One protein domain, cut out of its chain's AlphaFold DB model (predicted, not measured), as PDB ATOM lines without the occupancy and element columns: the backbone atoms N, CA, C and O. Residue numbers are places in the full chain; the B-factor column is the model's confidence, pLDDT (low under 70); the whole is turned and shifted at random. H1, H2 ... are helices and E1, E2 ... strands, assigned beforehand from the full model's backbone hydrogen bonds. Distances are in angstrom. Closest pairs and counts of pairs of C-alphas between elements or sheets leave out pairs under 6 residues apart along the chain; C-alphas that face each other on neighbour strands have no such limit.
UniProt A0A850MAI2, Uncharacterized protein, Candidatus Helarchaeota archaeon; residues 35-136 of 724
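This is residues 35 to 136 of the 724 residues of an uncharacterized protein of Candidatus Helarchaeota archaeon (UniProt A0A850MAI2). Little regular structure, mostly loops: hairpin E1 E2 with short helix H1 makes one end, hairpin E3 E4 the middle, and helix H2 the other end. Residues 118 to 136 run back along the length to E1. The printed part has 102 residues, 32 in named elements, ordered E1, E2, H1, E3, E4, H2: mixed class, two antiparallel two-strand sheets. It is compact, radius of gyration of the C-alphas 12.7 A, spanning 35 by 26 by 23 A.

E1, residues 35 to 37, and E2, residues 44 to 46, form an antiparallel hairpin; N 36 and O 45, 2.8 A, are within hydrogen-bond range. Residues 36 to 37 also pair antiparallel with 134 to 135. E3, residues 75 to 79, and E4, residues 85 to 89, form another antiparallel hairpin, with N 76 and O 88 at 2.9 A. The closest C-alphas of E4 and H2, residues 108 to 117, are Leu 85 and Leu 111, 7.1 A. In H1, residues 47 to 52, and H2 every O i to N i+4 pair is within hydrogen-bond range.

E1 begins at C-alpha 35 (-21.949, -11.240, -24.581); H2, 14.1 A long, ends at C-alpha 117 (-50.715, -9.590, -41.007). E3 measures 13.3 A, E4 13.5 A.

The printed part has no cut. The links H1 to E3 and E4 to H2 are long. No printed residue is under 70.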
ATOM      1  N   GLN A  35     -21.133 -11.036 -23.394       78.12
ATOM      2  CA  GLN A  35     -21.949 -11.240 -24.581       78.12
ATOM      3  C   GLN A  35     -22.186 -12.729 -24.805       78.12
ATOM      4  O   GLN A  35     -21.293 -13.562 -24.645       78.12
ATOM      5  N   PHE A  36     -23.403 -13.057 -25.214       83.88
ATOM      6  CA  PHE A  36     -23.875 -14.411 -25.434       83.88
ATOM      7  C   PHE A  36     -24.461 -14.495 -26.839       83.88
ATOM      8  O   PHE A  36     -25.424 -13.798 -27.147       83.88
ATOM      9  N   THR A  37     -23.907 -15.350 -27.695       88.31
ATOM     10  CA  THR A  37     -24.409 -15.551 -29.058       88.31
ATOM     11  C   THR A  37     -25.212 -16.841 -29.158       88.31
ATOM     12  O   THR A  37     -24.822 -17.898 -28.647       88.31
ATOM     13  N   CYS A  38     -26.356 -16.789 -29.834       88.62
ATOM     14  CA  CYS A  38     -27.122 -17.986 -30.135       88.62
ATOM     15  C   CYS A  38     -26.489 -18.739 -31.317       88.62
ATOM     16  O   CYS A  38     -26.485 -18.222 -32.440       88.62
ATOM     17  N   PRO A  39     -26.036 -19.998 -31.145       86.06
ATOM     18  CA  PRO A  39     -25.412 -20.745 -32.235       86.06
ATOM     19  C   PRO A  39     -26.361 -20.985 -33.421       86.06
ATOM     20  O   PRO A  39     -25.881 -21.069 -34.552       86.06
ATOM     21  N   ARG A  40     -27.680 -21.054 -33.164       86.25
ATOM     22  CA  ARG A  40     -28.740 -21.362 -34.138       86.25
ATOM     23  C   ARG A  40     -29.207 -20.148 -34.943       86.25
ATOM     24  O   ARG A  40     -29.265 -20.234 -36.163       86.25
ATOM     25  N   CYS A  41     -29.549 -19.036 -34.290       83.75
ATOM     26  CA  CYS A  41     -30.119 -17.858 -34.963       83.75
ATOM     27  C   CYS A  41     -29.154 -16.666 -35.081       83.75
ATOM     28  O   CYS A  41     -29.545 -15.646 -35.644       83.75
ATOM     29  N   LYS A  42     -27.923 -16.777 -34.552       84.56
ATOM     30  CA  LYS A  42     -26.889 -15.720 -34.571       84.56
ATOM     31  C   LYS A  42     -27.364 -14.380 -33.986       84.56
ATOM     32  O   LYS A  42     -26.924 -13.321 -34.419       84.56
ATOM     33  N   ALA A  43     -28.294 -14.441 -33.034       83.25
ATOM     34  CA  ALA A  43     -28.671 -13.298 -32.216       83.25
ATOM     35  C   ALA A  43     -27.715 -13.201 -31.028       83.25
ATOM     36  O   ALA A  43     -27.454 -14.216 -30.373       83.25
ATOM     37  N   ASP A  44     -27.240 -11.992 -30.769       83.38
ATOM     38  CA  ASP A  44     -26.345 -11.681 -29.666       83.38
ATOM     39  C   ASP A  44     -27.139 -11.002 -28.543       83.38
ATOM     40  O   ASP A  44     -28.057 -10.222 -28.799       83.38
ATOM     41  N   TYR A  45     -26.790 -11.326 -27.303       79.31
ATOM     42  CA  TYR A  45     -27.414 -10.829 -26.078       79.31
ATOM     43  C   TYR A  45     -26.317 -10.317 -25.152       79.31
ATOM     44  O   TYR A  45     -25.305 -10.998 -24.970       79.31
ATOM     45  N   SER A  46     -26.508  -9.162 -24.523       77.31
ATOM     46  CA  SER A  46     -25.717  -8.797 -23.348       77.31
ATOM     47  C   SER A  46     -26.255  -9.502 -22.100       77.31
ATOM     48  O   SER A  46     -27.413  -9.923 -22.054       77.31
ATOM     49  N   LYS A  47     -25.453  -9.574 -21.033       78.12
ATOM     50  CA  LYS A  47     -25.952  -9.975 -19.707       78.12
ATOM     51  C   LYS A  47     -27.167  -9.155 -19.257       78.12
ATOM     52  O   LYS A  47     -28.086  -9.720 -18.673       78.12
ATOM     53  N   MET A  48     -27.190  -7.850 -19.544       72.50
ATOM     54  CA  MET A  48     -28.311  -6.979 -19.174       72.50
ATOM     55  C   MET A  48     -29.599  -7.359 -19.916       72.50
ATOM     56  O   MET A  48     -30.643  -7.425 -19.277       72.50
ATOM     57  N   ASP A  49     -29.520  -7.730 -21.199       75.00
ATOM     58  CA  ASP A  49     -30.673  -8.253 -21.948       75.00
ATOM     59  C   ASP A  49     -31.242  -9.526 -21.304       75.00
ATOM     60  O   ASP A  49     -32.456  -9.691 -21.221       75.00
ATOM     61  N   LEU A  50     -30.377 -10.429 -20.826       79.00
ATOM     62  CA  LEU A  50     -30.814 -11.666 -20.171       79.00
ATOM     63  C   LEU A  50     -31.456 -11.405 -18.802       79.00
ATOM     64  O   LEU A  50     -32.450 -12.051 -18.480       79.00
ATOM     65  N   VAL A  51     -30.933 -10.450 -18.026       75.19
ATOM     66  CA  VAL A  51     -31.519 -10.044 -16.735       75.19
ATOM     67  C   VAL A  51     -32.874  -9.353 -16.938       75.19
ATOM     68  O   VAL A  51     -33.829  -9.722 -16.265       75.19
ATOM     69  N   GLU A  52     -33.003  -8.436 -17.906       73.00
ATOM     70  CA  GLU A  52     -34.296  -7.817 -18.263       73.00
ATOM     71  C   GLU A  52     -35.357  -8.848 -18.683       73.00
ATOM     72  O   GLU A  52     -36.544  -8.649 -18.442       73.00
ATOM     73  N   MET A  53     -34.943  -9.951 -19.314       74.19
ATOM     74  CA  MET A  53     -35.838 -11.030 -19.752       74.19
ATOM     75  C   MET A  53     -36.111 -12.094 -18.674       74.19
ATOM     76  O   MET A  53     -36.786 -13.076 -18.979       74.19
ATOM     77  N   GLY A  54     -35.549 -11.978 -17.462       73.94
ATOM     78  CA  GLY A  54     -35.613 -13.037 -16.441       73.94
ATOM     79  C   GLY A  54     -34.987 -14.370 -16.894       73.94
ATOM     80  O   GLY A  54     -35.365 -15.446 -16.432       73.94
ATOM     81  N   ASN A  55     -34.062 -14.326 -17.854       80.19
ATOM     82  CA  ASN A  55     -33.581 -15.481 -18.607       80.19
ATOM     83  C   ASN A  55     -32.297 -16.062 -18.000       80.19
ATOM     84  O   ASN A  55     -31.209 -16.007 -18.578       80.19
ATOM     85  N   PHE A  56     -32.446 -16.639 -16.810       77.25
ATOM     86  CA  PHE A  56     -31.349 -17.235 -16.041       77.25
ATOM     87  C   PHE A  56     -30.889 -18.605 -16.573       77.25
ATOM     88  O   PHE A  56     -29.845 -19.111 -16.174       77.25
ATOM     89  N   GLU A  57     -31.637 -19.207 -17.503       81.38
ATOM     90  CA  GLU A  57     -31.280 -20.484 -18.138       81.38
ATOM     91  C   GLU A  57     -30.332 -20.333 -19.346       81.38
ATOM     92  O   GLU A  57     -29.953 -21.335 -19.959       81.38
ATOM     93  N   PHE A  58     -29.972 -19.096 -19.718       82.69
ATOM     94  CA  PHE A  58     -29.154 -18.769 -20.894       82.69
ATOM     95  C   PHE A  58     -29.699 -19.402 -22.188       82.69
ATOM     96  O   PHE A  58     -28.951 -19.976 -22.986       82.69
ATOM     97  N   LYS A  59     -31.018 -19.326 -22.410       88.00
ATOM     98  CA  LYS A  59     -31.684 -19.842 -23.619       88.00
ATOM     99  C   LYS A  59     -32.016 -18.706 -24.585       88.00
ATOM    100  O   LYS A  59     -32.219 -17.568 -24.193       88.00
ATOM    101  N   CYS A  60     -32.070 -18.984 -25.881       87.69
ATOM    102  CA  CYS A  60     -32.348 -17.951 -26.875       87.69
ATOM    103  C   CYS A  60     -33.846 -17.596 -26.975       87.69
ATOM    104  O   CYS A  60     -34.627 -18.386 -27.506       87.69
ATOM    105  N   SER A  61     -34.226 -16.383 -26.554       88.56
ATOM    106  CA  SER A  61     -35.616 -15.879 -26.580       88.56
ATOM    107  C   SER A  61     -36.125 -15.378 -27.942       88.56
ATOM    108  O   SER A  61     -37.255 -14.907 -28.024       88.56
ATOM    109  N   THR A  62     -35.321 -15.408 -29.016       90.06
ATOM    110  CA  THR A  62     -35.809 -14.963 -30.341       90.06
ATOM    111  C   THR A  62     -36.930 -15.851 -30.850       90.06
ATOM    112  O   THR A  62     -36.855 -17.073 -30.740       90.06
ATOM    113  N   ILE A  63     -37.940 -15.244 -31.463       91.81
ATOM    114  CA  ILE A  63     -39.071 -15.953 -32.053       91.81
ATOM    115  C   ILE A  63     -38.650 -16.562 -33.394       91.81
ATOM    116  O   ILE A  63     -38.151 -15.859 -34.281       91.81
ATOM    117  N   ASP A  64     -38.851 -17.868 -33.559       86.56
ATOM    118  CA  ASP A  64     -38.528 -18.574 -34.796       86.56
ATOM    119  C   ASP A  64     -39.384 -18.072 -35.967       86.56
ATOM    120  O   ASP A  64     -40.581 -17.820 -35.841       86.56
ATOM    121  N   LYS A  65     -38.755 -17.938 -37.139       88.62
ATOM    122  CA  LYS A  65     -39.328 -17.287 -38.327       88.62
ATOM    123  C   LYS A  65     -39.943 -15.897 -38.044       88.62
ATOM    124  O   LYS A  65     -40.960 -15.544 -38.637       88.62
ATOM    125  N   SER A  66     -39.315 -15.087 -37.196       92.44
ATOM    126  CA  SER A  66     -39.536 -13.632 -37.141       92.44
ATOM    127  C   SER A  66     -38.468 -12.888 -37.954       92.44
ATOM    128  O   SER A  66     -37.351 -13.389 -38.115       92.44
ATOM    129  N   ARG A  67     -38.787 -11.707 -38.506       92.25
ATOM    130  CA  ARG A  67     -37.803 -10.859 -39.210       92.25
ATOM    131  C   ARG A  67     -38.061  -9.379 -38.962       92.25
ATOM    132  O   ARG A  67     -39.117  -8.861 -39.303       92.25
ATOM    133  N   CYS A  68     -37.042  -8.672 -38.485       91.69
ATOM    134  CA  CYS A  68     -37.051  -7.218 -38.397       91.69
ATOM    135  C   CYS A  68     -37.299  -6.583 -39.777       91.69
ATOM    136  O   CYS A  68     -36.515  -6.828 -40.699       91.69
ATOM    137  N   PRO A  69     -38.303  -5.707 -39.936       91.06
ATOM    138  CA  PRO A  69     -38.560  -5.009 -41.194       91.06
ATOM    139  C   PRO A  69     -37.334  -4.250 -41.724       91.06
ATOM    140  O   PRO A  69     -37.031  -4.363 -42.915       91.06
ATOM    141  N   LYS A  70     -36.584  -3.587 -40.825       91.62
ATOM    142  CA  LYS A  70     -35.407  -2.746 -41.116       91.62
ATOM    143  C   LYS A  70     -34.147  -3.534 -41.496       91.62
ATOM    144  O   LYS A  70     -33.509  -3.194 -42.482       91.62
ATOM    145  N   CYS A  71     -33.765  -4.565 -40.733       90.50
ATOM    146  CA  CYS A  71     -32.475  -5.263 -40.918       90.50
ATOM    147  C   CYS A  71     -32.568  -6.792 -41.096       90.50
ATOM    148  O   CYS A  71     -31.547  -7.476 -41.060       90.50
ATOM    149  N   LYS A  72     -33.783  -7.338 -41.234       91.00
ATOM    150  CA  LYS A  72     -34.115  -8.773 -41.395       91.00
ATOM    151  C   LYS A  72     -33.611  -9.725 -40.297       91.00
ATOM    152  O   LYS A  72     -33.850 -10.925 -40.395       91.00
ATOM    153  N   SER A  73     -32.980  -9.204 -39.246       88.56
ATOM    154  CA  SER A  73     -32.519  -9.980 -38.088       88.56
ATOM    155  C   SER A  73     -33.701 -10.515 -37.265       88.56
ATOM    156  O   SER A  73     -34.794  -9.946 -37.363       88.56
ATOM    157  N   PRO A  74     -33.510 -11.573 -36.456       89.00
ATOM    158  CA  PRO A  74     -34.555 -12.103 -35.585       89.00
ATOM    159  C   PRO A  74     -35.128 -11.058 -34.620       89.00
ATOM    160  O   PRO A  74     -34.500 -10.038 -34.313       89.00
ATOM    161  N   LEU A  75     -36.336 -11.335 -34.136       91.69
ATOM    162  CA  LEU A  75     -37.049 -10.513 -33.167       91.69
ATOM    163  C   LEU A  75     -37.254 -11.281 -31.863       91.69
ATOM    164  O   LEU A  75     -37.385 -12.504 -31.857       91.69
ATOM    165  N   ILE A  76     -37.304 -10.537 -30.770       91.00
ATOM    166  CA  ILE A  76     -37.781 -10.971 -29.454       91.00
ATOM    167  C   ILE A  76     -39.114 -10.275 -29.166       91.00
ATOM    168  O   ILE A  76     -39.422  -9.256 -29.791       91.00
ATOM    169  N   VAL A  77     -39.879 -10.793 -28.210       91.00
ATOM    170  CA  VAL A  77     -41.005 -10.062 -27.613       91.00
ATOM    171  C   VAL A  77     -40.542  -9.464 -26.286       91.00
ATOM    172  O   VAL A  77     -39.855 -10.134 -25.516       91.00
ATOM    173  N   LYS A  78     -40.870  -8.191 -26.050       88.69
ATOM    174  CA  LYS A  78     -40.701  -7.491 -24.768       88.69
ATOM    175  C   LYS A  78     -42.064  -6.963 -24.308       88.69
ATOM    176  O   LYS A  78     -42.958  -6.772 -25.130       88.69
ATOM    177  N   THR A  79     -42.193  -6.706 -23.012       86.12
ATOM    178  CA  THR A  79     -43.377  -6.091 -22.394       86.12
ATOM    179  C   THR A  79     -43.063  -4.636 -22.052       86.12
ATOM    180  O   THR A  79     -41.948  -4.334 -21.632       86.12
ATOM    181  N   SER A  80     -44.008  -3.722 -22.262       86.69
ATOM    182  CA  SER A  80     -43.889  -2.315 -21.860       86.69
ATOM    183  C   SER A  80     -44.363  -2.091 -20.420       86.69
ATOM    184  O   SER A  80     -45.082  -2.920 -19.864       86.69
ATOM    185  N   ASP A  81     -44.066  -0.922 -19.846       79.94
ATOM    186  CA  ASP A  81     -44.558  -0.511 -18.516       79.94
ATOM    187  C   ASP A  81     -46.100  -0.509 -18.415       79.94
ATOM    188  O   ASP A  81     -46.673  -0.569 -17.328       79.94
ATOM    189  N   LYS A  82     -46.793  -0.462 -19.563       83.50
ATOM    190  CA  LYS A  82     -48.256  -0.560 -19.685       83.50
ATOM    191  C   LYS A  82     -48.747  -1.992 -19.934       83.50
ATOM    192  O   LYS A  82     -49.856  -2.165 -20.414       83.50
ATOM    193  N   HIS A  83     -47.928  -3.005 -19.649       85.50
ATOM    194  CA  HIS A  83     -48.228  -4.429 -19.855       85.50
ATOM    195  C   HIS A  83     -48.500  -4.832 -21.320       85.50
ATOM    196  O   HIS A  83     -48.981  -5.928 -21.588       85.50
ATOM    197  N   GLN A  84     -48.127  -3.990 -22.292       90.50
ATOM    198  CA  GLN A  84     -48.293  -4.295 -23.716       90.50
ATOM    199  C   GLN A  84     -47.079  -5.060 -24.240       90.50
ATOM    200  O   GLN A  84     -45.947  -4.578 -24.140       90.50
ATOM    201  N   LEU A  85     -47.310  -6.220 -24.843       91.69
ATOM    202  CA  LEU A  85     -46.319  -6.978 -25.593       91.69
ATOM    203  C   LEU A  85     -45.993  -6.257 -26.908       91.69
ATOM    204  O   LEU A  85     -46.876  -5.689 -27.547       91.69
ATOM    205  N   TYR A  86     -44.733  -6.290 -27.339       94.38
ATOM    206  CA  TYR A  86     -44.283  -5.743 -28.623       94.38
ATOM    207  C   TYR A  86     -43.028  -6.465 -29.138       94.38
ATOM    208  O   TYR A  86     -42.267  -7.059 -28.372       94.38
ATOM    209  N   PHE A  87     -42.776  -6.399 -30.447       93.88
ATOM    210  CA  PHE A  87     -41.574  -6.962 -31.061       93.88
ATOM    211  C   PHE A  87     -40.390  -5.990 -30.975       93.88
ATOM    212  O   PHE A  87     -40.502  -4.813 -31.323       93.88
ATOM    213  N   HIS A  88     -39.217  -6.494 -30.597       91.62
ATOM    214  CA  HIS A  88     -37.960  -5.743 -30.560       91.62
ATOM    215  C   HIS A  88     -36.870  -6.487 -31.345       91.62
ATOM    216  O   HIS A  88     -36.799  -7.716 -31.317       91.62
ATOM    217  N   CYS A  89     -36.028  -5.763 -32.088       89.50
ATOM    218  CA  CYS A  89     -34.980  -6.369 -32.908       89.50
ATOM    219  C   CYS A  89     -33.679  -6.601 -32.134       89.50
ATOM    220  O   CYS A  89     -33.163  -5.698 -31.493       89.50
ATOM    221  N   THR A  90     -33.073  -7.782 -32.283       82.12
ATOM    222  CA  THR A  90     -31.815  -8.134 -31.595       82.12
ATOM    223  C   THR A  90     -30.546  -7.533 -32.219       82.12
ATOM    224  O   THR A  90     -29.449  -7.972 -31.890       82.12
ATOM    225  N   LYS A  91     -30.653  -6.617 -33.192       81.56
ATOM    226  CA  LYS A  91     -29.487  -6.079 -33.928       81.56
ATOM    227  C   LYS A  91     -29.550  -4.582 -34.234       81.56
ATOM    228  O   LYS A  91     -28.515  -3.965 -34.472       81.56
ATOM    229  N   CYS A  92     -30.735  -3.983 -34.270       83.44
ATOM    230  CA  CYS A  92     -30.890  -2.549 -34.483       83.44
ATOM    231  C   CYS A  92     -32.037  -2.004 -33.637       83.44
ATOM    232  O   CYS A  92     -32.888  -2.756 -33.183       83.44
ATOM    233  N   GLU A  93     -32.093  -0.683 -33.489       86.12
ATOM    234  CA  GLU A  93     -33.018   0.038 -32.599       86.12
ATOM    235  C   GLU A  93     -34.519  -0.105 -32.946       86.12
ATOM    236  O   GLU A  93     -35.367   0.483 -32.277       86.12
ATOM    237  N   TRP A  94     -34.866  -0.865 -33.993       91.94
ATOM    238  CA  TRP A  94     -36.254  -1.061 -34.403       91.94
ATOM    239  C   TRP A  94     -37.041  -1.844 -33.347       91.94
ATOM    240  O   TRP A  94     -36.677  -2.961 -32.968       91.94
ATOM    241  N   ASN A  95     -38.172  -1.275 -32.948       92.56
ATOM    242  CA  ASN A  95     -39.178  -1.915 -32.116       92.56
ATOM    243  C   ASN A  95     -40.579  -1.529 -32.605       92.56
ATOM    244  O   ASN A  95     -40.789  -0.401 -33.047       92.56
ATOM    245  N   SER A  96     -41.546  -2.436 -32.506       93.69
ATOM    246  CA  SER A  96     -42.903  -2.196 -33.007       93.69
ATOM    247  C   SER A  96     -43.783  -1.353 -32.076       93.69
ATOM    248  O   SER A  96     -44.922  -1.065 -32.432       93.69
ATOM    249  N   LEU A  97     -43.280  -0.924 -30.912       91.00
ATOM    250  CA  LEU A  97     -43.984   0.013 -30.029       91.00
ATOM    251  C   LEU A  97     -43.869   1.461 -30.537       91.00
ATOM    252  O   LEU A  97     -44.835   2.215 -30.479       91.00
ATOM    253  N   PHE A  98     -42.703   1.836 -31.080       89.62
ATOM    254  CA  PHE A  98     -42.407   3.201 -31.538       89.62
ATOM    255  C   PHE A  98     -42.038   3.316 -33.027       89.62
ATOM    256  O   PHE A  98     -41.914   4.428 -33.543       89.62
ATOM    257  N   ASN A  99     -41.816   2.208 -33.741       90.81
ATOM    258  CA  ASN A  99     -41.423   2.228 -35.152       90.81
ATOM    259  C   ASN A  99     -42.386   1.424 -36.028       90.81
ATOM    260  O   ASN A  99     -42.916   0.393 -35.628       90.81
ATOM    261  N   THR A 100     -42.579   1.883 -37.263       86.44
ATOM    262  CA  THR A 100     -43.462   1.224 -38.226       86.44
ATOM    263  C   THR A 100     -42.889  -0.118 -38.714       86.44
ATOM    264  O   THR A 100     -41.672  -0.233 -38.908       86.44
ATOM    265  N   PRO A 101     -43.733  -1.143 -38.952       89.88
ATOM    266  CA  PRO A 101     -45.148  -1.238 -38.584       89.88
ATOM    267  C   PRO A 101     -45.348  -1.273 -37.060       89.88
ATOM    268  O   PRO A 101     -44.735  -2.083 -36.367       89.88
ATOM    269  N   LEU A 102     -46.246  -0.412 -36.568       92.25
ATOM    270  CA  LEU A 102     -46.618  -0.373 -35.156       92.25
ATOM    271  C   LEU A 102     -47.437  -1.625 -34.821       92.25
ATOM    272  O   LEU A 102     -48.428  -1.903 -35.499       92.25
ATOM    273  N   ILE A 103     -46.990  -2.395 -33.834       92.50
ATOM    274  CA  ILE A 103     -47.596  -3.642 -33.347       92.50
ATOM    275  C   ILE A 103     -47.315  -3.704 -31.844       92.50
ATOM    276  O   ILE A 103     -46.178  -3.961 -31.440       92.50
ATOM    277  N   ALA A 104     -48.330  -3.460 -31.028       93.00
ATOM    278  CA  ALA A 104     -48.260  -3.641 -29.587       93.00
ATOM    279  C   ALA A 104     -49.652  -4.013 -29.073       93.00
ATOM    280  O   ALA A 104     -50.635  -3.413 -29.504       93.00
ATOM    281  N   ASN A 105     -49.742  -5.012 -28.198       92.88
ATOM    282  CA  ASN A 105     -51.020  -5.497 -27.680       92.88
ATOM    283  C   ASN A 105     -50.841  -6.150 -26.302       92.88
ATOM    284  O   ASN A 105     -49.768  -6.668 -26.005       92.88
ATOM    285  N   GLU A 106     -51.869  -6.118 -25.462       91.38
ATOM    286  CA  GLU A 106     -51.874  -6.784 -24.150       91.38
ATOM    287  C   GLU A 106     -52.112  -8.299 -24.296       91.38
ATOM    288  O   GLU A 106     -51.589  -9.083 -23.510       91.38
ATOM    289  N   ASP A 107     -52.836  -8.720 -25.341       92.00
ATOM    290  CA  ASP A 107     -53.077 -10.127 -25.662       92.00
ATOM    291  C   ASP A 107     -52.052 -10.686 -26.669       92.00
ATOM    292  O   ASP A 107     -51.801 -10.118 -27.739       92.00
ATOM    293  N   GLU A 108     -51.492 -11.855 -26.347       91.38
ATOM    294  CA  GLU A 108     -50.508 -12.546 -27.188       91.38
ATOM    295  C   GLU A 108     -51.106 -12.975 -28.539       91.38
ATOM    296  O   GLU A 108     -50.450 -12.873 -29.578       91.38
ATOM    297  N   THR A 109     -52.370 -13.405 -28.556       91.06
ATOM    298  CA  THR A 109     -53.049 -13.870 -29.776       91.06
ATOM    299  C   THR A 109     -53.218 -12.728 -30.778       91.06
ATOM    300  O   THR A 109     -52.954 -12.889 -31.973       91.06
ATOM    301  N   GLN A 110     -53.608 -11.546 -30.302       90.81
ATOM    302  CA  GLN A 110     -53.693 -10.328 -31.102       90.81
ATOM    303  C   GLN A 110     -52.308  -9.878 -31.589       90.81
ATOM    304  O   GLN A 110     -52.164  -9.569 -32.775       90.81
ATOM    305  N   LEU A 111     -51.273  -9.943 -30.741       93.19
ATOM    306  CA  LEU A 111     -49.891  -9.656 -31.144       93.19
ATOM    307  C   LEU A 111     -49.412 -10.571 -32.285       93.19
ATOM    308  O   LEU A 111     -48.806 -10.098 -33.250       93.19
ATOM    309  N   ILE A 112     -49.697 -11.875 -32.198       92.56
ATOM    310  CA  ILE A 112     -49.390 -12.863 -33.244       92.56
ATOM    311  C   ILE A 112     -50.129 -12.513 -34.537       92.56
ATOM    312  O   ILE A 112     -49.507 -12.454 -35.601       92.56
ATOM    313  N   ASN A 113     -51.438 -12.267 -34.458       91.81
ATOM    314  CA  ASN A 113     -52.270 -11.963 -35.622       91.81
ATOM    315  C   ASN A 113     -51.794 -10.689 -36.338       91.81
ATOM    316  O   ASN A 113     -51.609 -10.699 -37.555       91.81
ATOM    317  N   GLU A 114     -51.509  -9.613 -35.602       91.81
ATOM    318  CA  GLU A 114     -50.929  -8.395 -36.170       91.81
ATOM    319  C   GLU A 114     -49.512  -8.608 -36.719       91.81
ATOM    320  O   GLU A 114     -49.192  -8.110 -37.801       91.81
ATOM    321  N   GLY A 115     -48.674  -9.374 -36.014       92.31
ATOM    322  CA  GLY A 115     -47.322  -9.723 -36.449       92.31
ATOM    323  C   GLY A 115     -47.300 -10.478 -37.778       92.31
ATOM    324  O   GLY A 115     -46.461 -10.185 -38.633       92.31
ATOM    325  N   VAL A 116     -48.245 -11.401 -37.979       92.88
ATOM    326  CA  VAL A 116     -48.430 -12.131 -39.241       92.88
ATOM    327  C   VAL A 116     -48.990 -11.216 -40.327       92.88
ATOM    328  O   VAL A 116     -48.404 -11.128 -41.406       92.88
ATOM    329  N   ASN A 117     -50.065 -10.478 -40.038       91.75
ATOM    330  CA  ASN A 117     -50.715  -9.590 -41.007       91.75
ATOM    331  C   ASN A 117     -49.772  -8.497 -41.537       91.75
ATOM    332  O   ASN A 117     -49.852  -8.126 -42.706       91.75
ATOM    333  N   LYS A 118     -48.852  -7.994 -40.701       91.56
ATOM    334  CA  LYS A 118     -47.879  -6.949 -41.068       91.56
ATOM    335  C   LYS A 118     -46.505  -7.512 -41.487       91.56
ATOM    336  O   LYS A 118     -45.553  -6.748 -41.626       91.56
ATOM    337  N   GLY A 119     -46.386  -8.829 -41.702       89.69
ATOM    338  CA  GLY A 119     -45.190  -9.475 -42.272       89.69
ATOM    339  C   GLY A 119     -43.942  -9.473 -41.376       89.69
ATOM    340  O   GLY A 119     -42.820  -9.594 -41.871       89.69
ATOM    341  N   VAL A 120     -44.129  -9.310 -40.065       91.62
ATOM    342  CA  VAL A 120     -43.074  -9.280 -39.035       91.62
ATOM    343  C   VAL A 120     -42.800 -10.689 -38.486       91.62
ATOM    344  O   VAL A 120     -41.660 -11.033 -38.148       91.62
ATOM    345  N   LEU A 121     -43.838 -11.530 -38.465       92.56
ATOM    346  CA  LEU A 121     -43.833 -12.916 -38.008       92.56
ATOM    347  C   LEU A 121     -44.367 -13.838 -39.121       92.56
ATOM    348  O   LEU A 121     -45.387 -13.548 -39.732       92.56
ATOM    349  N   PHE A 122     -43.704 -14.969 -39.380       88.38
ATOM    350  CA  PHE A 122     -44.084 -15.920 -40.444       88.38
ATOM    351  C   PHE A 122     -44.614 -17.264 -39.892       88.38
ATOM    352  O   PHE A 122     -44.570 -18.292 -40.572       88.38
ATOM    353  N   ARG A 123     -45.102 -17.265 -38.646       86.19
ATOM    354  CA  ARG A 123     -45.803 -18.369 -37.966       86.19
ATOM    355  C   ARG A 123     -46.986 -17.802 -37.177       86.19
ATOM    356  O   ARG A 123     -46.897 -16.691 -36.677       86.19
ATOM    357  N   ARG A 124     -48.056 -18.577 -36.989       87.19
ATOM    358  CA  ARG A 124     -49.195 -18.211 -36.117       87.19
ATOM    359  C   ARG A 124     -48.967 -18.624 -34.653       87.19
ATOM    360  O   ARG A 124     -49.858 -19.162 -34.014       87.19
ATOM    361  N   GLU A 125     -47.739 -18.462 -34.165       88.44
ATOM    362  CA  GLU A 125     -47.287 -18.932 -32.848       88.44
ATOM    363  C   GLU A 125     -45.962 -18.249 -32.466       88.44
ATOM    364  O   GLU A 125     -45.047 -18.158 -33.293       88.44
ATOM    365  N   LEU A 126     -45.818 -17.819 -31.208       87.62
ATOM    366  CA  LEU A 126     -44.552 -17.315 -30.668       87.62
ATOM    367  C   LEU A 126     -43.675 -18.469 -30.165       87.62
ATOM    368  O   LEU A 126     -43.500 -18.658 -28.967       87.62
ATOM    369  N   ARG A 127     -43.090 -19.265 -31.070       87.75
ATOM    370  CA  ARG A 127     -42.101 -20.281 -30.655       87.75
ATOM    371  C   ARG A 127     -40.723 -19.645 -30.433       87.75
ATOM    372  O   ARG A 127     -40.100 -19.260 -31.426       87.75
ATOM    373  N   PRO A 128     -40.196 -19.570 -29.196       87.50
ATOM    374  CA  PRO A 128     -38.826 -19.132 -28.964       87.50
ATOM    375  C   PRO A 128     -37.809 -20.161 -29.481       87.50
ATOM    376  O   PRO A 128     -38.059 -21.367 -29.559       87.50
ATOM    377  N   CYS A 129     -36.622 -19.676 -29.831       88.81
ATOM    378  CA  CYS A 129     -35.519 -20.453 -30.389       88.81
ATOM    379  C   CYS A 129     -34.964 -21.502 -29.405       88.81
ATOM    380  O   CYS A 129     -34.482 -22.553 -29.846       88.81
ATOM    381  N   ASN A 130     -35.012 -21.206 -28.096       87.75
ATOM    382  CA  ASN A 130     -34.664 -22.051 -26.940       87.75
ATOM    383  C   ASN A 130     -33.283 -22.734 -26.967       87.75
ATOM    384  O   ASN A 130     -32.955 -23.543 -26.101       87.75
ATOM    385  N   SER A 131     -32.436 -22.387 -27.933       88.31
ATOM    386  CA  SER A 131     -31.074 -22.907 -28.033       88.31
ATOM    387  C   SER A 131     -30.228 -22.323 -26.907       88.31
ATOM    388  O   SER A 131     -30.275 -21.111 -26.693       88.31
ATOM    389  N   LYS A 132     -29.443 -23.162 -26.215       89.69
ATOM    390  CA  LYS A 132     -28.469 -22.690 -25.220       89.69
ATOM    391  C   LYS A 132     -27.525 -21.683 -25.878       89.69
ATOM    392  O   LYS A 132     -26.924 -21.975 -26.918       89.69
ATOM    393  N   LEU A 133     -27.430 -20.503 -25.284       88.44
ATOM    394  CA  LEU A 133     -26.542 -19.446 -25.729       88.44
ATOM    395  C   LEU A 133     -25.095 -19.844 -25.431       88.44
ATOM    396  O   LEU A 133     -24.797 -20.454 -24.406       88.44
ATOM    397  N   LYS A 134     -24.186 -19.500 -26.341       86.12
ATOM    398  CA  LYS A 134     -22.750 -19.640 -26.116       86.12
ATOM    399  C   LYS A 134     -22.210 -18.287 -25.684       86.12
ATOM    400  O   LYS A 134     -22.320 -17.323 -26.438       86.12
ATOM    401  N   GLN A 135     -21.619 -18.221 -24.496       81.56
ATOM    402  CA  GLN A 135     -20.833 -17.060 -24.096       81.56
ATOM    403  C   GLN A 135     -19.721 -16.838 -25.129       81.56
ATOM    404  O   GLN A 135     -18.997 -17.772 -25.487       81.56
ATOM    405  N   ILE A 136     -19.616 -15.613 -25.634       79.06
ATOM    406  CA  ILE A 136     -18.507 -15.199 -26.484       79.06
ATOM    407  C   ILE A 136     -17.303 -15.069 -25.552       79.06
ATOM    408  O   ILE A 136     -17.270 -14.185 -24.700       79.06
TER     409      ILE A 136